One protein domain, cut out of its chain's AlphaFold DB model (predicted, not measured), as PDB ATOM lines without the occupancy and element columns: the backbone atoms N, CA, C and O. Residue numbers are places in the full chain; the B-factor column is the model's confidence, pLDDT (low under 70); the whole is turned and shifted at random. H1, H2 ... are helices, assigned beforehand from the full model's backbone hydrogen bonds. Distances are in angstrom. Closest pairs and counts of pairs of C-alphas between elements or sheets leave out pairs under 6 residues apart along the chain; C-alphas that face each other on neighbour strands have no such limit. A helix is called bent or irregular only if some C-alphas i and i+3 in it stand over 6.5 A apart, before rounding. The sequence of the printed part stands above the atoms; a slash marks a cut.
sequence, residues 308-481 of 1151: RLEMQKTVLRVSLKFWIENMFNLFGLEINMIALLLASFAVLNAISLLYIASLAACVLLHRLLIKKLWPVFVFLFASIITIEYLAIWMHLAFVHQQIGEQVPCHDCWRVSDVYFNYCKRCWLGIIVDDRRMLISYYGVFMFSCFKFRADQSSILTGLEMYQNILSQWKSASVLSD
ATOM      1  N   ARG A 308     -30.784-134.595  11.222       76.50
ATOM      2  CA  ARG A 308     -30.739-133.570  12.276       76.50
ATOM      3  C   ARG A 308     -29.309-133.157  12.638       76.50
ATOM      4  O   ARG A 308     -29.079-131.971  12.852       76.50
ATOM      5  N   LEU A 309     -28.347-134.085  12.690       79.25
ATOM      6  CA  LEU A 309     -26.944-133.764  12.994       79.25
ATOM      7  C   LEU A 309     -26.335-132.828  11.939       79.25
ATOM      8  O   LEU A 309     -25.690-131.846  12.301       79.25
ATOM      9  N   GLU A 310     -26.541-133.099  10.647       80.19
ATOM     10  CA  GLU A 310     -26.030-132.225   9.583       80.19
ATOM     11  C   GLU A 310     -26.742-130.862   9.579       80.19
ATOM     12  O   GLU A 310     -26.069-129.840   9.452       80.19
ATOM     13  N   MET A 311     -28.056-130.808   9.849       75.88
ATOM     14  CA  MET A 311     -28.771-129.536  10.059       75.88
ATOM     15  C   MET A 311     -28.232-128.748  11.266       75.88
ATOM     16  O   MET A 311     -28.010-127.543  11.176       75.88
ATOM     17  N   GLN A 312     -27.958-129.400  12.399       78.69
ATOM     18  CA  GLN A 312     -27.374-128.738  13.574       78.69
ATOM     19  C   GLN A 312     -25.937-128.259  13.304       78.69
ATOM     20  O   GLN A 312     -25.544-127.184  13.754       78.69
ATOM     21  N   LYS A 313     -25.160-129.010  12.520       79.06
ATOM     22  CA  LYS A 313     -23.783-128.685  12.109       79.06
ATOM     23  C   LYS A 313     -23.722-127.520  11.113       79.06
ATOM     24  O   LYS A 313     -22.817-126.688  11.223       79.06
ATOM     25  N   THR A 314     -24.676-127.397  10.186       75.75
ATOM     26  CA  THR A 314     -24.793-126.212   9.314       75.75
ATOM     27  C   THR A 314     -25.290-124.992  10.091       75.75
ATOM     28  O   THR A 314     -24.669-123.933   9.988       75.75
ATOM     29  N   VAL A 315     -26.302-125.139  10.957       76.50
ATOM     30  CA  VAL A 315     -26.770-124.074  11.869       76.50
ATOM     31  C   VAL A 315     -25.646-123.576  12.780       76.50
ATOM     32  O   VAL A 315     -25.452-122.364  12.897       76.50
ATOM     33  N   LEU A 316     -24.839-124.466  13.367       76.94
ATOM     34  CA  LEU A 316     -23.679-124.096  14.184       76.94
ATOM     35  C   LEU A 316     -22.611-123.363  13.356       76.94
ATOM     36  O   LEU A 316     -22.074-122.352  13.804       76.94
ATOM     37  N   ARG A 317     -22.336-123.815  12.123       77.94
ATOM     38  CA  ARG A 317     -21.396-123.153  11.200       77.94
ATOM     39  C   ARG A 317     -21.851-121.733  10.838       77.94
ATOM     40  O   ARG A 317     -21.019-120.830  10.805       77.94
ATOM     41  N   VAL A 318     -23.143-121.518  10.577       77.25
ATOM     42  CA  VAL A 318     -23.704-120.181  10.295       77.25
ATOM     43  C   VAL A 318     -23.730-119.318  11.561       77.25
ATOM     44  O   VAL A 318     -23.301-118.166  11.519       77.25
ATOM     45  N   SER A 319     -24.126-119.889  12.701       72.25
ATOM     46  CA  SER A 319     -24.108-119.213  14.006       72.25
ATOM     47  C   SER A 319     -22.713-118.713  14.366       72.25
ATOM     48  O   SER A 319     -22.560-117.553  14.728       72.25
ATOM     49  N   LEU A 320     -21.683-119.551  14.212       75.81
ATOM     50  CA  LEU A 320     -20.300-119.204  14.537       75.81
ATOM     51  C   LEU A 320     -19.737-118.117  13.601       75.81
ATOM     52  O   LEU A 320     -19.052-117.211  14.074       75.81
ATOM     53  N   LYS A 321     -20.088-118.144  12.305       80.31
ATOM     54  CA  LYS A 321     -19.800-117.040  11.366       80.31
ATOM     55  C   LYS A 321     -20.424-115.723  11.855       80.31
ATOM     56  O   LYS A 321     -19.702-114.745  12.041       80.31
ATOM     57  N   PHE A 322     -21.733-115.721  12.131       78.50
ATOM     58  CA  PHE A 322     -22.461-114.538  12.610       78.50
ATOM     59  C   PHE A 322     -21.926-114.024  13.956       78.50
ATOM     60  O   PHE A 322     -21.767-112.818  14.139       78.50
ATOM     61  N   TRP A 323     -21.597-114.928  14.883       77.44
ATOM     62  CA  TRP A 323     -21.010-114.601  16.183       77.44
ATOM     63  C   TRP A 323     -19.658-113.900  16.018       77.44
ATOM     64  O   TRP A 323     -19.481-112.814  16.562       77.44
ATOM     65  N   ILE A 324     -18.740-114.435  15.203       78.12
ATOM     66  CA  ILE A 324     -17.459-113.774  14.875       78.12
ATOM     67  C   ILE A 324     -17.689-112.386  14.245       78.12
ATOM     68  O   ILE A 324     -16.972-111.423  14.544       78.12
ATOM     69  N   GLU A 325     -18.716-112.246  13.407       78.00
ATOM     70  CA  GLU A 325     -19.082-110.974  12.781       78.00
ATOM     71  C   GLU A 325     -19.760-109.968  13.720       78.00
ATOM     72  O   GLU A 325     -19.661-108.765  13.465       78.00
ATOM     73  N   ASN A 326     -20.369-110.406  14.823       76.00
ATOM     74  CA  ASN A 326     -21.168-109.544  15.699       76.00
ATOM     75  C   ASN A 326     -20.764-109.562  17.182       76.00
ATOM     76  O   ASN A 326     -21.441-108.926  17.983       76.00
ATOM     77  N   MET A 327     -19.627-110.166  17.560       80.06
ATOM     78  CA  MET A 327     -19.077-110.163  18.934       80.06
ATOM     79  C   MET A 327     -19.221-108.820  19.671       80.06
ATOM     80  O   MET A 327     -19.768-108.774  20.765       80.06
ATOM     81  N   PHE A 328     -18.775-107.714  19.064       79.31
ATOM     82  CA  PHE A 328     -18.845-106.377  19.678       79.31
ATOM     83  C   PHE A 328     -20.249-105.749  19.680       79.31
ATOM     84  O   PHE A 328     -20.494-104.840  20.468       79.31
ATOM     85  N   ASN A 329     -21.155-106.225  18.826       79.94
ATOM     86  CA  ASN A 329     -22.538-105.753  18.749       79.94
ATOM     87  C   ASN A 329     -23.429-106.497  19.765       79.94
ATOM     88  O   ASN A 329     -24.342-105.905  20.329       79.94
ATOM     89  N   LEU A 330     -23.128-107.776  20.023       76.94
ATOM     90  CA  LEU A 330     -23.840-108.650  20.964       76.94
ATOM     91  C   LEU A 330     -23.304-108.524  22.401       76.94
ATOM     92  O   LEU A 330     -24.076-108.299  23.327       76.94
ATOM     93  N   PHE A 331     -21.982-108.641  22.570       79.31
ATOM     94  CA  PHE A 331     -21.288-108.745  23.863       79.31
ATOM     95  C   PHE A 331     -20.437-107.507  24.192       79.31
ATOM     96  O   PHE A 331     -19.509-107.552  24.999       79.31
ATOM     97  N   GLY A 332     -20.691-106.379  23.520       85.38
ATOM     98  CA  GLY A 332     -19.845-105.190  23.622       85.38
ATOM     99  C   GLY A 332     -19.855-104.499  24.990       85.38
ATOM    100  O   GLY A 332     -18.935-103.732  25.270       85.38
ATOM    101  N   LEU A 333     -20.864-104.737  25.837       87.50
ATOM    102  CA  LEU A 333     -20.879-104.243  27.221       87.50
ATOM    103  C   LEU A 333     -20.033-105.157  28.113       87.50
ATOM    104  O   LEU A 333     -19.181-104.693  28.864       87.50
ATOM    105  N   GLU A 334     -20.231-106.461  27.961       87.75
ATOM    106  CA  GLU A 334     -19.560-107.543  28.666       87.75
ATOM    107  C   GLU A 334     -18.040-107.487  28.434       87.75
ATOM    108  O   GLU A 334     -17.273-107.456  29.393       87.75
ATOM    109  N   ILE A 335     -17.606-107.320  27.179       89.50
ATOM    110  CA  ILE A 335     -16.195-107.107  26.807       89.50
ATOM    111  C   ILE A 335     -15.602-105.857  27.489       89.50
ATOM    112  O   ILE A 335     -14.431-105.863  27.865       89.50
ATOM    113  N   ASN A 336     -16.388-104.791  27.683       91.44
ATOM    114  CA  ASN A 336     -15.911-103.576  28.353       91.44
ATOM    115  C   ASN A 336     -15.850-103.706  29.880       91.44
ATOM    116  O   ASN A 336     -14.927-103.163  30.478       91.44
ATOM    117  N   MET A 337     -16.757-104.455  30.517       90.88
ATOM    118  CA  MET A 337     -16.644-104.759  31.953       90.88
ATOM    119  C   MET A 337     -15.352-105.538  32.251       90.88
ATOM    120  O   MET A 337     -14.658-105.230  33.215       90.88
ATOM    121  N   ILE A 338     -14.979-106.471  31.369       90.44
ATOM    122  CA  ILE A 338     -13.711-107.214  31.454       90.44
ATOM    123  C   ILE A 338     -12.512-106.280  31.227       90.44
ATOM    124  O   ILE A 338     -11.542-106.336  31.978       90.44
ATOM    125  N   ALA A 339     -12.574-105.386  30.233       92.00
ATOM    126  CA  ALA A 339     -11.505-104.416  29.976       92.00
ATOM    127  C   ALA A 339     -11.287-103.441  31.152       92.00
ATOM    128  O   ALA A 339     -10.141-103.135  31.472       92.00
ATOM    129  N   LEU A 340     -12.360-102.997  31.819       92.75
ATOM    130  CA  LEU A 340     -12.292-102.173  33.033       92.75
ATOM    131  C   LEU A 340     -11.660-102.935  34.206       92.75
ATOM    132  O   LEU A 340     -10.776-102.396  34.868       92.75
ATOM    133  N   LEU A 341     -12.067-104.190  34.430       91.00
ATOM    134  CA  LEU A 341     -11.508-105.034  35.489       91.00
ATOM    135  C   LEU A 341     -10.008-105.281  35.276       91.00
ATOM    136  O   LEU A 341      -9.211-105.049  36.184       91.00
ATOM    137  N   LEU A 342      -9.609-105.662  34.059       88.81
ATOM    138  CA  LEU A 342      -8.200-105.856  33.717       88.81
ATOM    139  C   LEU A 342      -7.397-104.557  33.878       88.81
ATOM    140  O   LEU A 342      -6.316-104.569  34.458       88.81
ATOM    141  N   ALA A 343      -7.924-103.420  33.418       89.38
ATOM    142  CA  ALA A 343      -7.235-102.143  33.563       89.38
ATOM    143  C   ALA A 343      -7.107-101.686  35.022       89.38
ATOM    144  O   ALA A 343      -6.100-101.074  35.359       89.38
ATOM    145  N   SER A 344      -8.077-101.992  35.892       88.88
ATOM    146  CA  SER A 344      -7.996-101.642  37.316       88.88
ATOM    147  C   SER A 344      -6.813-102.335  38.013       88.88
ATOM    148  O   SER A 344      -5.980-101.647  38.606       88.88
ATOM    149  N   PHE A 345      -6.648-103.648  37.823       85.62
ATOM    150  CA  PHE A 345      -5.515-104.415  38.361       85.62
ATOM    151  C   PHE A 345      -4.184-104.170  37.628       85.62
ATOM    152  O   PHE A 345      -3.121-104.350  38.211       85.62
ATOM    153  N   ALA A 346      -4.204-103.698  36.378       84.06
ATOM    154  CA  ALA A 346      -2.985-103.252  35.701       84.06
ATOM    155  C   ALA A 346      -2.460-101.894  36.211       84.06
ATOM    156  O   ALA A 346      -1.291-101.579  35.979       84.06
ATOM    157  N   VAL A 347      -3.325-101.080  36.831       84.19
ATOM    158  CA  VAL A 347      -3.063 -99.671  37.175       84.19
ATOM    159  C   VAL A 347      -2.878 -99.439  38.672       84.19
ATOM    160  O   VAL A 347      -2.007 -98.654  39.010       84.19
ATOM    161  N   LEU A 348      -3.677-100.069  39.546       83.94
ATOM    162  CA  LEU A 348      -3.610-100.035  41.029       83.94
ATOM    163  C   LEU A 348      -3.727 -98.653  41.734       83.94
ATOM    164  O   LEU A 348      -4.121 -98.592  42.897       83.94
ATOM    165  N   ASN A 349      -3.480 -97.543  41.035       85.50
ATOM    166  CA  ASN A 349      -3.684 -96.157  41.481       85.50
ATOM    167  C   ASN A 349      -5.177 -95.829  41.710       85.50
ATOM    168  O   ASN A 349      -6.054 -96.594  41.313       85.50
ATOM    169  N   ALA A 350      -5.496 -94.650  42.251       87.94
ATOM    170  CA  ALA A 350      -6.862 -94.175  42.525       87.94
ATOM    171  C   ALA A 350      -7.831 -94.267  41.320       87.94
ATOM    172  O   ALA A 350      -9.029 -94.499  41.486       87.94
ATOM    173  N   ILE A 351      -7.316 -94.160  40.090       89.38
ATOM    174  CA  ILE A 351      -8.082 -94.342  38.843       89.38
ATOM    175  C   ILE A 351      -8.637 -95.777  38.699       89.38
ATOM    176  O   ILE A 351      -9.691 -95.970  38.093       89.38
ATOM    177  N   SER A 352      -7.996 -96.786  39.300       89.62
ATOM    178  CA  SER A 352      -8.515 -98.161  39.347       89.62
ATOM    179  C   SER A 352      -9.869 -98.241  40.066       89.62
ATOM    180  O   SER A 352     -10.789 -98.888  39.564       89.62
ATOM    181  N   LEU A 353     -10.042 -97.493  41.164       89.06
ATOM    182  CA  LEU A 353     -11.305 -97.400  41.902       89.06
ATOM    183  C   LEU A 353     -12.398 -96.728  41.056       89.06
ATOM    184  O   LEU A 353     -13.550 -97.155  41.088       89.06
ATOM    185  N   LEU A 354     -12.041 -95.738  40.230       91.44
ATOM    186  CA  LEU A 354     -12.957 -95.104  39.273       91.44
ATOM    187  C   LEU A 354     -13.382 -96.066  38.143       91.44
ATOM    188  O   LEU A 354     -14.540 -96.041  37.709       91.44
ATOM    189  N   TYR A 355     -12.497 -96.967  37.699       93.00
ATOM    190  CA  TYR A 355     -12.858 -98.044  36.768       93.00
ATOM    191  C   TYR A 355     -13.757 -99.105  37.415       93.00
ATOM    192  O   TYR A 355     -14.729 -99.522  36.784       93.00
ATOM    193  N   ILE A 356     -13.527 -99.478  38.678       92.06
ATOM    194  CA  ILE A 356     -14.418-100.388  39.416       92.06
ATOM    195  C   ILE A 356     -15.777 -99.741  39.723       92.06
ATOM    196  O   ILE A 356     -16.803-100.401  39.580       92.06
ATOM    197  N   ALA A 357     -15.833 -98.443  40.035       91.12
ATOM    198  CA  ALA A 357     -17.092 -97.704  40.155       91.12
ATOM    199  C   ALA A 357     -17.854 -97.649  38.814       91.12
ATOM    200  O   ALA A 357     -19.074 -97.819  38.776       91.12
ATOM    201  N   SER A 358     -17.135 -97.495  37.696       90.75
ATOM    202  CA  SER A 358     -17.712 -97.576  36.346       90.75
ATOM    203  C   SER A 358     -18.240 -98.984  36.029       90.75
ATOM    204  O   SER A 358     -19.313 -99.127  35.443       90.75
ATOM    205  N   LEU A 359     -17.533-100.034  36.460       91.12
ATOM    206  CA  LEU A 359     -17.965-101.431  36.346       91.12
ATOM    207  C   LEU A 359     -19.221-101.687  37.200       91.12
ATOM    208  O   LEU A 359     -20.199-102.232  36.689       91.12
ATOM    209  N   ALA A 360     -19.252-101.215  38.451       89.19
ATOM    210  CA  ALA A 360     -20.425-101.284  39.324       89.19
ATOM    211  C   ALA A 360     -21.651-100.622  38.678       89.19
ATOM    212  O   ALA A 360     -22.727-101.219  38.638       89.19
ATOM    213  N   ALA A 361     -21.485 -99.431  38.095       88.69
ATOM    214  CA  ALA A 361     -22.542 -98.757  37.346       88.69
ATOM    215  C   ALA A 361     -23.028 -99.596  36.146       88.69
ATOM    216  O   ALA A 361     -24.233 -99.707  35.931       88.69
ATOM    217  N   CYS A 362     -22.125-100.252  35.409       86.50
ATOM    218  CA  CYS A 362     -22.480-101.159  34.308       86.50
ATOM    219  C   CYS A 362     -23.211-102.444  34.750       86.50
ATOM    220  O   CYS A 362     -23.941-103.024  33.945       86.50
ATOM    221  N   VAL A 363     -23.039-102.888  36.000       84.56
ATOM    222  CA  VAL A 363     -23.722-104.065  36.577       84.56
ATOM    223  C   VAL A 363     -25.065-103.700  37.224       84.56
ATOM    224  O   VAL A 363     -25.997-104.506  37.190       84.56
ATOM    225  N   LEU A 364     -25.179-102.505  37.814       83.44
ATOM    226  CA  LEU A 364     -26.366-102.055  38.553       83.44
ATOM    227  C   LEU A 364     -27.398-101.320  37.683       83.44
ATOM    228  O   LEU A 364     -28.595-101.411  37.956       83.44
ATOM    229  N   LEU A 365     -26.970-100.579  36.655       86.06
ATOM    230  CA  LEU A 365     -27.872 -99.775  35.823       86.06
ATOM    231  C   LEU A 365     -28.532-100.597  34.708       86.06
ATOM    232  O   LEU A 365     -27.957-101.518  34.130       86.06
ATOM    233  N   HIS A 366     -29.751-100.209  34.332       84.38
ATOM    234  CA  HIS A 366     -30.443-100.827  33.205       84.38
ATOM    235  C   HIS A 366     -29.740-100.521  31.866       84.38
ATOM    236  O   HIS A 366     -29.318 -99.387  31.626       84.38
ATOM    237  N   ARG A 367     -29.682-101.501  30.944       83.81
ATOM    238  CA  ARG A 367     -28.949-101.402  29.658       83.81
ATOM    239  C   ARG A 367     -29.307-100.156  28.828       83.81
ATOM    240  O   ARG A 367     -28.429 -99.593  28.176       83.81
ATOM    241  N   LEU A 368     -30.558 -99.686  28.882       83.00
ATOM    242  CA  LEU A 368     -30.990 -98.451  28.202       83.00
ATOM    243  C   LEU A 368     -30.361 -97.181  28.801       83.00
ATOM    244  O   LEU A 368     -29.974 -96.280  28.057       83.00
ATOM    245  N   LEU A 369     -30.217 -97.115  30.130       86.12
ATOM    246  CA  LEU A 369     -29.555 -95.999  30.813       86.12
ATOM    247  C   LEU A 369     -28.057 -96.002  30.498       86.12
ATOM    248  O   LEU A 369     -27.508 -94.961  30.150       86.12
ATOM    249  N   ILE A 370     -27.426 -97.182  30.514       87.44
ATOM    250  CA  ILE A 370     -26.019 -97.347  30.124       87.44
ATOM    251  C   ILE A 370     -25.801 -96.862  28.684       87.44
ATOM    252  O   ILE A 370     -24.873 -96.094  28.450       87.44
ATOM    253  N   LYS A 371     -26.676 -97.208  27.724       86.69
ATOM    254  CA  LYS A 371     -26.566 -96.708  26.338       86.69
ATOM    255  C   LYS A 371     -26.666 -95.175  26.245       86.69
ATOM    256  O   LYS A 371     -25.954 -94.579  25.442       86.69
ATOM    257  N   LYS A 372     -27.498 -94.528  27.075       88.50
ATOM    258  CA  LYS A 372     -27.594 -93.054  27.140       88.50
ATOM    259  C   LYS A 372     -26.366 -92.406  27.802       88.50
ATOM    260  O   LYS A 372     -25.976 -91.316  27.399       88.50
ATOM    261  N   LEU A 373     -25.759 -93.067  28.789       90.25
ATOM    262  CA  LEU A 373     -24.595 -92.575  29.541       90.25
ATOM    263  C   LEU A 373     -23.241 -92.928  28.899       90.25
ATOM    264  O   LEU A 373     -22.237 -92.295  29.214       90.25
ATOM    265  N   TRP A 374     -23.190 -93.885  27.968       91.88
ATOM    266  CA  TRP A 374     -21.948 -94.325  27.316       91.88
ATOM    267  C   TRP A 374     -21.091 -93.207  26.683       91.88
ATOM    268  O   TRP A 374     -19.867 -93.270  26.811       91.88
ATOM    269  N   PRO A 375     -21.660 -92.147  26.064       91.44
ATOM    270  CA  PRO A 375     -20.867 -91.016  25.574       91.44
ATOM    271  C   PRO A 375     -20.109 -90.284  26.693       91.44
ATOM    272  O   PRO A 375     -19.006 -89.791  26.460       91.44
ATOM    273  N   VAL A 376     -20.670 -90.247  27.908       91.88
ATOM    274  CA  VAL A 376     -20.051 -89.631  29.094       91.88
ATOM    275  C   VAL A 376     -18.890 -90.489  29.592       91.88
ATOM    276  O   VAL A 376     -17.813 -89.952  29.829       91.88
ATOM    277  N   PHE A 377     -19.048 -91.817  29.647       92.19
ATOM    278  CA  PHE A 377     -17.938 -92.733  29.950       92.19
ATOM    279  C   PHE A 377     -16.794 -92.602  28.929       92.19
ATOM    280  O   PHE A 377     -15.638 -92.458  29.313       92.19
ATOM    281  N   VAL A 378     -17.101 -92.540  27.627       92.88
ATOM    282  CA  VAL A 378     -16.095 -92.313  26.567       92.88
ATOM    283  C   VAL A 378     -15.409 -90.945  26.683       92.88
ATOM    284  O   VAL A 378     -14.237 -90.819  26.327       92.88
ATOM    285  N   PHE A 379     -16.097 -89.911  27.174       92.25
ATOM    286  CA  PHE A 379     -15.482 -88.612  27.463       92.25
ATOM    287  C   PHE A 379     -14.589 -88.659  28.713       92.25
ATOM    288  O   PHE A 379     -13.468 -88.152  28.683       92.25
ATOM    289  N   LEU A 380     -15.043 -89.314  29.782       93.75
ATOM    290  CA  LEU A 380     -14.301 -89.477  31.033       93.75
ATOM    291  C   LEU A 380     -13.010 -90.285  30.819       93.75
ATOM    292  O   LEU A 380     -11.940 -89.832  31.214       93.75
ATOM    293  N   PHE A 381     -13.067 -91.408  30.096       94.12
ATOM    294  CA  PHE A 381     -11.873 -92.199  29.764       94.12
ATOM    295  C   PHE A 381     -10.917 -91.463  28.809       94.12
ATOM    296  O   PHE A 381      -9.705 -91.616  28.933       94.12
ATOM    297  N   ALA A 382     -11.436 -90.623  27.901       93.44
ATOM    298  CA  ALA A 382     -10.604 -89.734  27.082       93.44
ATOM    299  C   ALA A 382      -9.887 -88.669  27.929       93.44
ATOM    300  O   ALA A 382      -8.714 -88.395  27.699       93.44
ATOM    301  N   SER A 383     -10.585 -88.099  28.916       92.88
ATOM    302  CA  SER A 383     -10.033 -87.081  29.815       92.88
ATOM    303  C   SER A 383      -8.914 -87.658  30.684       92.88
ATOM    304  O   SER A 383      -7.846 -87.056  30.772       92.88
ATOM    305  N   ILE A 384      -9.117 -88.857  31.245       92.56
ATOM    306  CA  ILE A 384      -8.103 -89.568  32.042       92.56
ATOM    307  C   ILE A 384      -6.824 -89.763  31.227       92.56
ATOM    308  O   ILE A 384      -5.776 -89.282  31.639       92.56
ATOM    309  N   ILE A 385      -6.890 -90.381  30.040       92.62
ATOM    310  CA  ILE A 385      -5.666 -90.620  29.260       92.62
ATOM    311  C   ILE A 385      -4.970 -89.321  28.819       92.62
ATOM    312  O   ILE A 385      -3.745 -89.303  28.740       92.62
ATOM    313  N   THR A 386      -5.697 -88.219  28.580       91.50
ATOM    314  CA  THR A 386      -5.038 -86.925  28.335       91.50
ATOM    315  C   THR A 386      -4.345 -86.370  29.575       91.50
ATOM    316  O   THR A 386      -3.229 -85.881  29.445       91.50
ATOM    317  N   ILE A 387      -4.951 -86.468  30.763       90.94
ATOM    318  CA  ILE A 387      -4.359 -85.964  32.013       90.94
ATOM    319  C   ILE A 387      -3.108 -86.777  32.370       90.94
ATOM    320  O   ILE A 387      -2.051 -86.194  32.586       90.94
ATOM    321  N   GLU A 388      -3.194 -88.106  32.319       90.12
ATOM    322  CA  GLU A 388      -2.070 -89.012  32.598       90.12
ATOM    323  C   GLU A 388      -0.917 -88.818  31.592       90.12
ATOM    324  O   GLU A 388       0.250 -88.811  31.975       90.12
ATOM    325  N   TYR A 389      -1.213 -88.585  30.304       90.75
ATOM    326  CA  TYR A 389      -0.173 -88.263  29.315       90.75
ATOM    327  C   TYR A 389       0.522 -86.932  29.619       90.75
ATOM    328  O   TYR A 389       1.749 -86.846  29.533       90.75
ATOM    329  N   LEU A 390      -0.248 -85.895  29.971       89.00
ATOM    330  CA  LEU A 390       0.301 -84.596  30.359       89.00
ATOM    331  C   LEU A 390       1.144 -84.716  31.638       89.00
ATOM    332  O   LEU A 390       2.215 -84.122  31.692       89.00
ATOM    333  N   ALA A 391       0.730 -85.525  32.620       86.69
ATOM    334  CA  ALA A 391       1.503 -85.784  33.835       86.69
ATOM    335  C   ALA A 391       2.873 -86.413  33.520       86.69
ATOM    336  O   ALA A 391       3.898 -85.861  33.918       86.69
ATOM    337  N   ILE A 392       2.912 -87.498  32.730       85.94
ATOM    338  CA  ILE A 392       4.171 -88.154  32.324       85.94
ATOM    339  C   ILE A 392       5.063 -87.191  31.519       85.94
ATOM    340  O   ILE A 392       6.274 -87.134  31.737       85.94
ATOM    341  N   TRP A 393       4.485 -86.430  30.583       87.44
ATOM    342  CA  TRP A 393       5.236 -85.496  29.738       87.44
ATOM    343  C   TRP A 393       5.827 -84.331  30.541       87.44
ATOM    344  O   TRP A 393       7.012 -84.041  30.392       87.44
ATOM    345  N   MET A 394       5.046 -83.707  31.429       82.81
ATOM    346  CA  MET A 394       5.520 -82.618  32.290       82.81
ATOM    347  C   MET A 394       6.563 -83.111  33.303       82.81
ATOM    348  O   MET A 394       7.565 -82.430  33.516       82.81
ATOM    349  N   HIS A 395       6.388 -84.311  33.869       78.31
ATOM    350  CA  HIS A 395       7.388 -84.937  34.739       78.31
ATOM    351  C   HIS A 395       8.726 -85.111  34.000       78.31
ATOM    352  O   HIS A 395       9.762 -84.626  34.458       78.31
ATOM    353  N   LEU A 396       8.691 -85.711  32.805       76.06
ATOM    354  CA  LEU A 396       9.881 -85.953  31.986       76.06
ATOM    355  C   LEU A 396      10.557 -84.659  31.498       76.06
ATOM    356  O   LEU A 396      11.779 -84.632  31.380       76.06
ATOM    357  N   ALA A 397       9.786 -83.604  31.213       72.00
ATOM    358  CA  ALA A 397      10.312 -82.337  30.705       72.00
ATOM    359  C   ALA A 397      10.983 -81.468  31.786       72.00
ATOM    360  O   ALA A 397      11.979 -80.815  31.485       72.00
ATOM    361  N   PHE A 398      10.466 -81.458  33.023       68.69
ATOM    362  CA  PHE A 398      10.899 -80.508  34.061       68.69
ATOM    363  C   PHE A 398      11.728 -81.119  35.208       68.69
ATOM    364  O   PHE A 398      12.492 -80.394  35.842       68.69
ATOM    365  N   VAL A 399      11.632 -82.425  35.497       58.84
ATOM    366  CA  VAL A 399      12.276 -83.016  36.698       58.84
ATOM    367  C   VAL A 399      13.730 -83.463  36.469       58.84
ATOM    368  O   VAL A 399      14.462 -83.705  37.424       58.84
ATOM    369  N   HIS A 400      14.227 -83.452  35.226       51.47
ATOM    370  CA  HIS A 400      15.615 -83.839  34.903       51.47
ATOM    371  C   HIS A 400      16.706 -82.924  35.513       51.47
ATOM    372  O   HIS A 400      17.895 -83.173  35.338       51.47
ATOM    373  N   GLN A 401      16.310 -81.873  36.238       45.12
ATOM    374  CA  GLN A 401      17.183 -80.908  36.907       45.12
ATOM    375  C   GLN A 401      17.350 -81.172  38.423       45.12
ATOM    376  O   GLN A 401      18.072 -80.435  39.090       45.12
ATOM    377  N   GLN A 402      16.725 -82.223  38.978       41.38
ATOM    378  CA  GLN A 402      16.906 -82.654  40.375       41.38
ATOM    379  C   GLN A 402      17.361 -84.118  40.464       41.38
ATOM    380  O   GLN A 402      16.563 -85.025  40.692       41.38
ATOM    381  N   ILE A 403      18.673 -84.346  40.333       42.53
ATOM    382  CA  ILE A 403      19.294 -85.650  40.615       42.53
ATOM    383  C   ILE A 403      19.463 -85.804  42.134       42.53
ATOM    384  O   ILE A 403      20.524 -85.553  42.698       42.53
ATOM    385  N   GLY A 404      18.378 -86.212  42.788       39.09
ATOM    386  CA  GLY A 404      18.395 -86.939  44.055       39.09
ATOM    387  C   GLY A 404      17.734 -88.300  43.830       39.09
ATOM    388  O   GLY A 404      16.851 -88.409  42.979       39.09
ATOM    389  N   GLU A 405      18.163 -89.340  44.545       49.16
ATOM    390  CA  GLU A 405      17.710 -90.722  44.317       49.16
ATOM    391  C   GLU A 405      16.243 -90.929  44.740       49.16
ATOM    392  O   GLU A 405      15.941 -91.377  45.845       49.16
ATOM    393  N   GLN A 406      15.307 -90.586  43.852       62.34
ATOM    394  CA  GLN A 406      13.881 -90.832  44.055       62.34
ATOM    395  C   GLN A 406      13.530 -92.268  43.656       62.34
ATOM    396  O   GLN A 406      13.781 -92.704  42.530       62.34
ATOM    397  N   VAL A 407      12.937 -93.001  44.599       67.69
ATOM    398  CA  VAL A 407      12.444 -94.368  44.394       67.69
ATOM    399  C   VAL A 407      11.316 -94.331  43.355       67.69
ATOM    400  O   VAL A 407      10.325 -93.646  43.600       67.69
ATOM    401  N   PRO A 408      11.409 -95.054  42.222       73.25
ATOM    402  CA  PRO A 408      10.367 -95.034  41.197       73.25
ATOM    403  C   PRO A 408       9.038 -95.545  41.762       73.25
ATOM    404  O   PRO A 408       9.028 -96.523  42.515       73.25
ATOM    405  N   CYS A 409       7.914 -94.960  41.332       74.81
ATOM    406  CA  CYS A 409       6.571 -95.209  41.873       74.81
ATOM    407  C   CYS A 409       6.177 -96.698  42.008       74.81
ATOM    408  O   CYS A 409       5.294 -97.014  42.803       74.81
ATOM    409  N   HIS A 410       6.817 -97.625  41.282       69.88
ATOM    410  CA  HIS A 410       6.559 -99.062  41.415       69.88
ATOM    411  C   HIS A 410       7.072 -99.710  42.719       69.88
ATOM    412  O   HIS A 410       6.414-100.610  43.232       69.88
ATOM    413  N   ASP A 411       8.181 -99.225  43.291       71.25
ATOM    414  CA  ASP A 411       8.754 -99.725  44.556       71.25
ATOM    415  C   ASP A 411       8.193 -98.967  45.776       71.25
ATOM    416  O   ASP A 411       8.516 -99.285  46.919       71.25
ATOM    417  N   CYS A 412       7.332 -97.964  45.565       73.50
ATOM    418  CA  CYS A 412       6.893 -97.039  46.614       73.50
ATOM    419  C   CYS A 412       6.153 -97.718  47.781       73.50
ATOM    420  O   CYS A 412       6.114 -97.184  48.885       73.50
ATOM    421  N   TRP A 413       5.602 -98.919  47.578       66.06
ATOM    422  CA  TRP A 413       4.987 -99.705  48.651       66.06
ATOM    423  C   TRP A 413       5.992-100.296  49.653       66.06
ATOM    424  O   TRP A 413       5.572-100.707  50.733       66.06
ATOM    425  N   ARG A 414       7.281-100.348  49.284       66.75
ATOM    426  CA  ARG A 414       8.410-100.902  50.060       66.75
ATOM    427  C   ARG A 414       9.182 -99.835  50.836       66.75
ATOM    428  O   ARG A 414      10.014-100.168  51.670       66.75
ATOM    429  N   VAL A 415       8.947 -98.562  50.511       67.62
ATOM    430  CA  VAL A 415       9.637 -97.388  51.078       67.62
ATOM    431  C   VAL A 415       8.622 -96.300  51.473       67.62
ATOM    432  O   VAL A 415       8.951 -95.115  51.574       67.62
ATOM    433  N   SER A 416       7.364 -96.708  51.692       64.19
ATOM    434  CA  SER A 416       6.237 -95.844  52.068       64.19
ATOM    435  C   SER A 416       6.535 -95.007  53.304       64.19
ATOM    436  O   SER A 416       6.164 -93.841  53.366       64.19
ATOM    437  N   ASP A 417       7.250 -95.597  54.248       65.25
ATOM    438  CA  ASP A 417       7.423 -95.106  55.610       65.25
ATOM    439  C   ASP A 417       8.406 -93.920  55.655       65.25
ATOM    440  O   ASP A 417       8.321 -93.058  56.525       65.25
ATOM    441  N   VAL A 418       9.302 -93.836  54.660       70.12
ATOM    442  CA  VAL A 418      10.247 -92.722  54.464       70.12
ATOM    443  C   VAL A 418       9.696 -91.695  53.467       70.12
ATOM    444  O   VAL A 418       9.863 -90.492  53.655       70.12
ATOM    445  N   TYR A 419       9.006 -92.147  52.411       72.31
ATOM    446  CA  TYR A 419       8.604 -91.305  51.275       72.31
ATOM    447  C   TYR A 419       7.081 -91.166  51.089       72.31
ATOM    448  O   TYR A 419       6.605 -90.908  49.980       72.31
ATOM    449  N   PHE A 420       6.296 -91.257  52.169       76.75
ATOM    450  CA  PHE A 420       4.825 -91.281  52.142       76.75
ATOM    451  C   PHE A 420       4.182 -90.199  51.258       76.75
ATOM    452  O   PHE A 420       3.284 -90.486  50.469       76.75
ATOM    453  N   ASN A 421       4.651 -88.949  51.332       78.38
ATOM    454  CA  ASN A 421       4.109 -87.836  50.536       78.38
ATOM    455  C   ASN A 421       4.355 -88.008  49.020       78.38
ATOM    456  O   ASN A 421       3.528 -87.587  48.211       78.38
ATOM    457  N   TYR A 422       5.457 -88.652  48.627       77.62
ATOM    458  CA  TYR A 422       5.738 -89.008  47.236       77.62
ATOM    459  C   TYR A 422       4.884 -90.213  46.805       77.62
ATOM    460  O   TYR A 422       4.157 -90.121  45.817       77.62
ATOM    461  N   CYS A 423       4.823 -91.280  47.609       78.44
ATOM    462  CA  CYS A 423       3.998 -92.458  47.309       78.44
ATOM    463  C   CYS A 423       2.491 -92.148  47.254       78.44
ATOM    464  O   CYS A 423       1.769 -92.677  46.408       78.44
ATOM    465  N   LYS A 424       2.016 -91.205  48.073       82.69
ATOM    466  CA  LYS A 424       0.669 -90.624  47.991       82.69
ATOM    467  C   LYS A 424       0.418 -89.934  46.645       82.69
ATOM    468  O   LYS A 424      -0.677 -90.063  46.105       82.69
ATOM    469  N   ARG A 425       1.404 -89.226  46.081       81.56
ATOM    470  CA  ARG A 425       1.298 -88.585  44.754       81.56
ATOM    471  C   ARG A 425       1.341 -89.608  43.615       81.56
ATOM    472  O   ARG A 425       0.541 -89.471  42.693       81.56
ATOM    473  N   CYS A 426       2.180 -90.641  43.719       81.69
ATOM    474  CA  CYS A 426       2.172 -91.792  42.809       81.69
ATOM    475  C   CYS A 426       0.786 -92.459  42.769       81.69
ATOM    476  O   CYS A 426       0.160 -92.539  41.715       81.69
ATOM    477  N   TRP A 427       0.259 -92.875  43.928       84.12
ATOM    478  CA  TRP A 427      -1.019 -93.589  43.998       84.12
ATOM    479  C   TRP A 427      -2.216 -92.737  43.548       84.12
ATOM    480  O   TRP A 427      -3.167 -93.260  42.970       84.12
ATOM    481  N   LEU A 428      -2.175 -91.417  43.753       84.00
ATOM    482  CA  LEU A 428      -3.203 -90.497  43.251       84.00
ATOM    483  C   LEU A 428      -3.136 -90.239  41.729       84.00
ATOM    484  O   LEU A 428      -4.020 -89.556  41.220       84.00
ATOM    485  N   GLY A 429      -2.133 -90.757  41.005       78.69
ATOM    486  CA  GLY A 429      -1.924 -90.483  39.571       78.69
ATOM    487  C   GLY A 429      -1.301 -89.110  39.274       78.69
ATOM    488  O   GLY A 429      -1.271 -88.666  38.133       78.69
ATOM    489  N   ILE A 430      -0.795 -88.409  40.293       79.69
ATOM    490  CA  ILE A 430      -0.181 -87.077  40.134       79.69
ATOM    491  C   ILE A 430       1.248 -87.202  39.580       79.69
ATOM    492  O   ILE A 430       1.721 -86.315  38.872       79.69
ATOM    493  N   ILE A 431       1.931 -88.305  39.901       74.12
ATOM    494  CA  ILE A 431       3.246 -88.684  39.366       74.12
ATOM    495  C   ILE A 431       3.099 -90.082  38.761       74.12
ATOM    496  O   ILE A 431       2.528 -90.970  39.394       74.12
ATOM    497  N   VAL A 432       3.578 -90.265  37.530       73.38
ATOM    498  CA  VAL A 432       3.433 -91.510  36.764       73.38
ATOM    499  C   VAL A 432       4.731 -91.787  36.009       73.38
ATOM    500  O   VAL A 432       5.078 -91.064  35.076       73.38
ATOM    501  N   ASP A 433       5.437 -92.849  36.400       68.94
ATOM    502  CA  ASP A 433       6.760 -93.175  35.843       68.94
ATOM    503  C   ASP A 433       6.715 -94.202  34.699       68.94
ATOM    504  O   ASP A 433       7.478 -94.095  33.734       68.94
ATOM    505  N   ASP A 434       5.833 -95.213  34.772       77.62
ATOM    506  CA  ASP A 434       5.805 -96.294  33.778       77.62
ATOM    507  C   ASP A 434       4.793 -96.045  32.647       77.62
ATOM    508  O   ASP A 434       3.570 -96.076  32.812       77.62
ATOM    509  N   ARG A 435       5.338 -95.940  31.430       82.00
ATOM    510  CA  ARG A 435       4.610 -95.878  30.155       82.00
ATOM    511  C   ARG A 435       3.630 -97.045  29.953       82.00
ATOM    512  O   ARG A 435       2.705 -96.910  29.153       82.00
ATOM    513  N   ARG A 436       3.799 -98.176  30.654       81.94
ATOM    514  CA  ARG A 436       2.857 -99.312  30.642       81.94
ATOM    515  C   ARG A 436       1.454 -98.933  31.118       81.94
ATOM    516  O   ARG A 436       0.494 -99.427  30.530       81.94
ATOM    517  N   MET A 437       1.313 -98.044  32.107       83.62
ATOM    518  CA  MET A 437      -0.004 -97.612  32.608       83.62
ATOM    519  C   MET A 437      -0.852 -96.984  31.496       83.62
ATOM    520  O   MET A 437      -2.030 -97.311  31.336       83.62
ATOM    521  N   LEU A 438      -0.221 -96.168  30.645       88.00
ATOM    522  CA  LEU A 438      -0.874 -95.530  29.503       88.00
ATOM    523  C   LEU A 438      -1.459 -96.557  28.514       88.00
ATOM    524  O   LEU A 438      -2.491 -96.296  27.898       88.00
ATOM    525  N   ILE A 439      -0.843 -97.739  28.376       89.75
ATOM    526  CA  ILE A 439      -1.348 -98.826  27.518       89.75
ATOM    527  C   ILE A 439      -2.686 -99.352  28.060       89.75
ATOM    528  O   ILE A 439      -3.622 -99.557  27.286       89.75
ATOM    529  N   SER A 440      -2.804 -99.509  29.382       89.06
ATOM    530  CA  SER A 440      -4.041 -99.925  30.057       89.06
ATOM    531  C   SER A 440      -5.156 -98.892  29.871       89.06
ATOM    532  O   SER A 440      -6.266 -99.246  29.463       89.06
ATOM    533  N   TYR A 441      -4.851 -97.604  30.076       91.56
ATOM    534  CA  TYR A 441      -5.790 -96.499  29.843       91.56
ATOM    535  C   TYR A 441      -6.256 -96.423  28.385       91.56
ATOM    536  O   TYR A 441      -7.452 -96.290  28.114       91.56
ATOM    537  N   TYR A 442      -5.331 -96.577  27.432       92.19
ATOM    538  CA  TYR A 442      -5.667 -96.598  26.010       92.19
ATOM    539  C   TYR A 442      -6.518 -97.809  25.633       92.19
ATOM    540  O   TYR A 442      -7.429 -97.687  24.815       92.19
ATOM    541  N   GLY A 443      -6.282 -98.956  26.275       91.19
ATOM    542  CA  GLY A 443      -7.148-100.127  26.201       91.19
ATOM    543  C   GLY A 443      -8.597 -99.780  26.541       91.19
ATOM    544  O   GLY A 443      -9.466 -99.894  25.674       91.19
ATOM    545  N   VAL A 444      -8.856 -99.303  27.767       94.00
ATOM    546  CA  VAL A 444     -10.208 -98.918  28.234       94.00
ATOM    547  C   VAL A 444     -10.867 -97.927  27.279       94.00
ATOM    548  O   VAL A 444     -12.006 -98.143  26.852       94.00
ATOM    549  N   PHE A 445     -10.144 -96.875  26.887       94.12
ATOM    550  CA  PHE A 445     -10.639 -95.878  25.943       94.12
ATOM    551  C   PHE A 445     -11.029 -96.500  24.589       94.12
ATOM    552  O   PHE A 445     -12.145 -96.292  24.105       94.12
ATOM    553  N   MET A 446     -10.162 -97.325  23.994       92.00
ATOM    554  CA  MET A 446     -10.404 -97.928  22.680       92.00
ATOM    555  C   MET A 446     -11.523 -98.978  22.689       92.00
ATOM    556  O   MET A 446     -12.350 -98.983  21.772       92.00
ATOM    557  N   PHE A 447     -11.612 -99.835  23.714       92.12
ATOM    558  CA  PHE A 447     -12.748-100.756  23.873       92.12
ATOM    559  C   PHE A 447     -14.071 -99.988  24.062       92.12
ATOM    560  O   PHE A 447     -15.093-100.377  23.480       92.12
ATOM    561  N   SER A 448     -14.036 -98.850  24.763       92.06
ATOM    562  CA  SER A 448     -15.207 -97.993  24.973       92.06
ATOM    563  C   SER A 448     -15.647 -97.282  23.692       92.06
ATOM    564  O   SER A 448     -16.842 -97.268  23.380       92.06
ATOM    565  N   CYS A 449     -14.705 -96.783  22.885       89.94
ATOM    566  CA  CYS A 449     -14.986 -96.245  21.553       89.94
ATOM    567  C   CYS A 449     -15.513 -97.316  20.583       89.94
ATOM    568  O   CYS A 449     -16.401 -97.025  19.779       89.94
ATOM    569  N   PHE A 450     -15.051 -98.571  20.662       87.31
ATOM    570  CA  PHE A 450     -15.637 -99.658  19.864       87.31
ATOM    571  C   PHE A 450     -17.085 -99.973  20.272       87.31
ATOM    572  O   PHE A 450     -17.904-100.208  19.384       87.31
ATOM    573  N   LYS A 451     -17.425 -99.922  21.567       88.94
ATOM    574  CA  LYS A 451     -18.813-100.064  22.043       88.94
ATOM    575  C   LYS A 451     -19.693 -98.883  21.630       88.94
ATOM    576  O   LYS A 451     -20.793 -99.107  21.144       88.94
ATOM    577  N   PHE A 452     -19.185 -97.653  21.714       87.19
ATOM    578  CA  PHE A 452     -19.887 -96.461  21.223       87.19
ATOM    579  C   PHE A 452     -20.210 -96.560  19.724       87.19
ATOM    580  O   PHE A 452     -21.351 -96.343  19.323       87.19
ATOM    581  N   ARG A 453     -19.238 -96.984  18.902       81.50
ATOM    582  CA  ARG A 453     -19.462 -97.264  17.473       81.50
ATOM    583  C   ARG A 453     -20.506 -98.373  17.259       81.50
ATOM    584  O   ARG A 453     -21.351 -98.217  16.388       81.50
ATOM    585  N   ALA A 454     -20.466 -99.455  18.044       79.44
ATOM    586  CA  ALA A 454     -21.434-100.558  17.964       79.44
ATOM    587  C   ALA A 454     -22.866-100.131  18.353       79.44
ATOM    588  O   ALA A 454     -23.839-100.579  17.749       79.44
ATOM    589  N   ASP A 455     -22.996 -99.220  19.321       78.56
ATOM    590  CA  ASP A 455     -24.269 -98.618  19.731       78.56
ATOM    591  C   ASP A 455     -24.859 -97.659  18.678       78.56
ATOM    592  O   ASP A 455     -26.072 -97.420  18.703       78.56
ATOM    593  N   GLN A 456     -24.023 -97.110  17.787       75.00
ATOM    594  CA  GLN A 456     -24.408 -96.208  16.694       75.00
ATOM    595  C   GLN A 456     -24.678 -96.922  15.363       75.00
ATOM    596  O   GLN A 456     -25.560 -96.484  14.624       75.00
ATOM    597  N   SER A 457     -23.957 -98.003  15.040       63.97
ATOM    598  CA  SER A 457     -24.336 -98.889  13.928       63.97
ATOM    599  C   SER A 457     -25.761 -99.403  14.134       63.97
ATOM    600  O   SER A 457     -26.172 -99.672  15.265       63.97
ATOM    601  N   SER A 458     -26.533 -99.523  13.053       50.56
ATOM    602  CA  SER A 458     -27.959 -99.844  13.118       50.56
ATOM    603  C   SER A 458     -28.186-101.296  13.545       50.56
ATOM    604  O   SER A 458     -28.362-102.179  12.711       50.56
ATOM    605  N   ILE A 459     -28.231-101.519  14.865       50.53
ATOM    606  CA  ILE A 459     -28.521-102.808  15.522       50.53
ATOM    607  C   ILE A 459     -29.724-103.511  14.875       50.53
ATOM    608  O   ILE A 459     -29.720-104.732  14.763       50.53
ATOM    609  N   LEU A 460     -30.713-102.730  14.426       44.69
ATOM    610  CA  LEU A 460     -31.960-103.169  13.807       44.69
ATOM    611  C   LEU A 460     -31.744-104.212  12.693       44.69
ATOM    612  O   LEU A 460     -32.104-105.365  12.885       44.69
ATOM    613  N   THR A 461     -31.070-103.876  11.589       51.28
ATOM    614  CA  THR A 461     -30.934-104.777  10.427       51.28
ATOM    615  C   THR A 461     -30.154-106.058  10.731       51.28
ATOM    616  O   THR A 461     -30.543-107.137  10.288       51.28
ATOM    617  N   GLY A 462     -29.065-105.967  11.500       54.81
ATOM    618  CA  GLY A 462     -28.260-107.136  11.872       54.81
ATOM    619  C   GLY A 462     -28.961-108.058  12.876       54.81
ATOM    620  O   GLY A 462     -28.852-109.281  12.773       54.81
ATOM    621  N   LEU A 463     -29.702-107.485  13.830       52.38
ATOM    622  CA  LEU A 463     -30.430-108.244  14.844       52.38
ATOM    623  C   LEU A 463     -31.742-108.816  14.301       52.38
ATOM    624  O   LEU A 463     -32.048-109.956  14.621       52.38
ATOM    625  N   GLU A 464     -32.478-108.093  13.456       57.53
ATOM    626  CA  GLU A 464     -33.678-108.599  12.775       57.53
ATOM    627  C   GLU A 464     -33.328-109.736  11.816       57.53
ATOM    628  O   GLU A 464     -33.981-110.773  11.842       57.53
ATOM    629  N   MET A 465     -32.252-109.610  11.028       59.22
ATOM    630  CA  MET A 465     -31.786-110.712  10.180       59.22
ATOM    631  C   MET A 465     -31.423-111.945  11.022       59.22
ATOM    632  O   MET A 465     -31.834-113.055  10.684       59.22
ATOM    633  N   TYR A 466     -30.738-111.767  12.158       59.75
ATOM    634  CA  TYR A 466     -30.448-112.870  13.078       59.75
ATOM    635  C   TYR A 466     -31.697-113.438  13.761       59.75
ATOM    636  O   TYR A 466     -31.802-114.651  13.894       59.75
ATOM    637  N   GLN A 467     -32.658-112.607  14.167       62.03
ATOM    638  CA  GLN A 467     -33.914-113.051  14.775       62.03
ATOM    639  C   GLN A 467     -34.804-113.783  13.769       62.03
ATOM    640  O   GLN A 467     -35.402-114.792  14.131       62.03
ATOM    641  N   ASN A 468     -34.829-113.357  12.507       63.09
ATOM    642  CA  ASN A 468     -35.525-114.053  11.429       63.09
ATOM    643  C   ASN A 468     -34.879-115.419  11.165       63.09
ATOM    644  O   ASN A 468     -35.572-116.432  11.239       63.09
ATOM    645  N   ILE A 469     -33.554-115.474  11.002       64.00
ATOM    646  CA  ILE A 469     -32.786-116.722  10.854       64.00
ATOM    647  C   ILE A 469     -32.991-117.656  12.067       64.00
ATOM    648  O   ILE A 469     -33.283-118.840  11.906       64.00
ATOM    649  N   LEU A 470     -32.918-117.129  13.292       62.47
ATOM    650  CA  LEU A 470     -33.118-117.884  14.533       62.47
ATOM    651  C   LEU A 470     -34.573-118.349  14.706       62.47
ATOM    652  O   LEU A 470     -34.806-119.446  15.211       62.47
ATOM    653  N   SER A 471     -35.559-117.561  14.268       61.91
ATOM    654  CA  SER A 471     -36.969-117.964  14.265       61.91
ATOM    655  C   SER A 471     -37.234-119.066  13.238       61.91
ATOM    656  O   SER A 471     -37.928-120.030  13.552       61.91
ATOM    657  N   GLN A 472     -36.587-119.002  12.069       60.91
ATOM    658  CA  GLN A 472     -36.620-120.041  11.045       60.91
ATOM    659  C   GLN A 472     -36.015-121.346  11.591       60.91
ATOM    660  O   GLN A 472     -36.666-122.390  11.535       60.91
ATOM    661  N   TRP A 473     -34.853-121.285  12.254       62.59
ATOM    662  CA  TRP A 473     -34.246-122.431  12.951       62.59
ATOM    663  C   TRP A 473     -35.130-122.992  14.077       62.59
ATOM    664  O   TRP A 473     -35.228-124.211  14.236       62.59
ATOM    665  N   LYS A 474     -35.813-122.123  14.833       57.38
ATOM    666  CA  LYS A 474     -36.747-122.516  15.899       57.38
ATOM    667  C   LYS A 474     -38.032-123.147  15.348       57.38
ATOM    668  O   LYS A 474     -38.548-124.085  15.952       57.38
ATOM    669  N   SER A 475     -38.523-122.690  14.196       52.06
ATOM    670  CA  SER A 475     -39.682-123.279  13.509       52.06
ATOM    671  C   SER A 475     -39.369-124.634  12.858       52.06
ATOM    672  O   SER A 475     -40.242-125.491  12.784       52.06
ATOM    673  N   ALA A 476     -38.113-124.873  12.468       50.47
ATOM    674  CA  ALA A 476     -37.677-126.106  11.809       50.47
ATOM    675  C   ALA A 476     -37.492-127.319  12.754       50.47
ATOM    676  O   ALA A 476     -37.111-128.394  12.299       50.47
ATOM    677  N   SER A 477     -37.725-127.183  14.067       50.78
ATOM    678  CA  SER A 477     -37.513-128.235  15.094       50.78
ATOM    679  C   SER A 477     -36.074-128.787  15.217       50.78
ATOM    680  O   SER A 477     -35.836-129.807  15.872       50.78
ATOM    681  N   VAL A 478     -35.094-128.102  14.616       54.69
ATOM    682  CA  VAL A 478     -33.666-128.488  14.622       54.69
ATOM    683  C   VAL A 478     -33.025-128.274  16.000       54.69
ATOM    684  O   VAL A 478     -32.085-128.986  16.358       54.69
ATOM    685  N   LEU A 479     -33.542-127.315  16.780       54.03
ATOM    686  CA  LEU A 479     -32.958-126.872  18.055       54.03
ATOM    687  C   LEU A 479     -33.971-126.793  19.222       54.03
ATOM    688  O   LEU A 479     -33.569-126.546  20.358       54.03
ATOM    689  N   SER A 480     -35.268-126.974  18.956       55.25
ATOM    690  CA  SER A 480     -36.341-126.305  19.716       55.25
ATOM    691  C   SER A 480     -36.862-127.020  20.969       55.25
ATOM    692  O   SER A 480     -37.330-126.330  21.869       55.25
ATOM    693  N   ASP A 481     -36.787-128.355  21.044       56.72
ATOM    694  CA  ASP A 481     -37.435-129.141  22.110       56.72
ATOM    695  C   ASP A 481     -36.516-130.220  22.707       56.72
ATOM    696  O   ASP A 481     -36.500-131.372  22.262       56.72
TER     697      ASP A 481
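Overview. This is residues 308 to 481 of the 1151 residues of the protein "Protein FAM38B" of Trifolium pratense (UniProt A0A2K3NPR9). The model is a long, loose rod: a four-helix bundle of H2, H3, H4 and H6 in the middle, running up and down, with H1 and H7 forming an angled arm at one end. At the other end the last residues of H4 stick out with the link after them, residues 397 to 405, and H5 folds back to near H3. The printed part has 174 residues with seven named helices, H1 to H7 in order along the chain, and no named strand; the class is all helix. The whole is loose, with a radius of gyration of the C-alphas of 22.8 A and spans of 75 by 32 by 28 A.

Arrangement. H1, residues 308 to 330, has a kink of 56 degrees near residue 324 and touches H6, residues 435 to 456, with residues 328 to 329 alone; the closest C-alphas, of Asn 329 and Ala 454, are 5.4 A apart. H2, residues 332 to 347, forms a helical hairpin with H3, residues 350 to 364, at a shallow tilt of 24 degrees; the closest C-alphas, of Ser 344 and Ser 352, are 4.1 A apart. H4, residues 367 to 401, is close to H3 but not clearly touching it, with the closest C-alphas, of Cys 362 and Ile 370, 6.7 A apart. H5, residues 416 to 427, touches no helix; its C-alpha 427 is 6.1 A from C-alpha 350 of H3, the closest pair. H6 is the hub, touching H1, H2 and H4. It runs opposite ways to H2 at a shallow tilt of 12 degrees, with the closest C-alphas, of Ala 343 and Ser 440, 5.2 A apart. It runs opposite ways to H4 at 25 degrees, also shallow, with the closest C-alphas, of Phe 381 and Phe 445, 5.4 A apart. H7, residues 459 to 475, is close to H1 but not clearly touching it, with the C-alphas of Asn 329 and Ile 459 closest at 7.4 A. H3 and H6 are apart, as are H2 and H4. In H3 and H7 every O i to N i+4 pair is within hydrogen-bond range; the counts are 17 of 19 in H1, 11 of 12 in H2, 27 of 31 in H4, 6 of 8 in H5 and 17 of 18 in H6.

Along the chain. H1 begins at C-alpha 308, (-30.739, -133.570, 12.276), and measures 27.3 A. H2 measures 22.3 A and H3 21.4 A. H4, 51.0 A long, has a kink of 47 degrees near residue 374 and ends at C-alpha 401, (17.183, -80.908, 36.907). H5 measures 11.1 A, H6 32.0 A and H7 23.4 A; H7 ends at C-alpha 475, (-39.682, -123.279, 13.509). H1, H4 and H5 are irregular, with C-alphas 325 and 328 8.3 A apart, 372 and 375 7.2 A, and 418 and 421 8.8 A.

Size, cuts and confidence. The two C-alphas farthest apart, of Gly 404 and Ala 476, are 75.6 A apart. The printed part has no cut. The link from H4 to H5, 14 residues, is long. The mean pLDDT of the printed part is 78.0; 42 residues are under 70, among them 398 to 407 and 457 to 481.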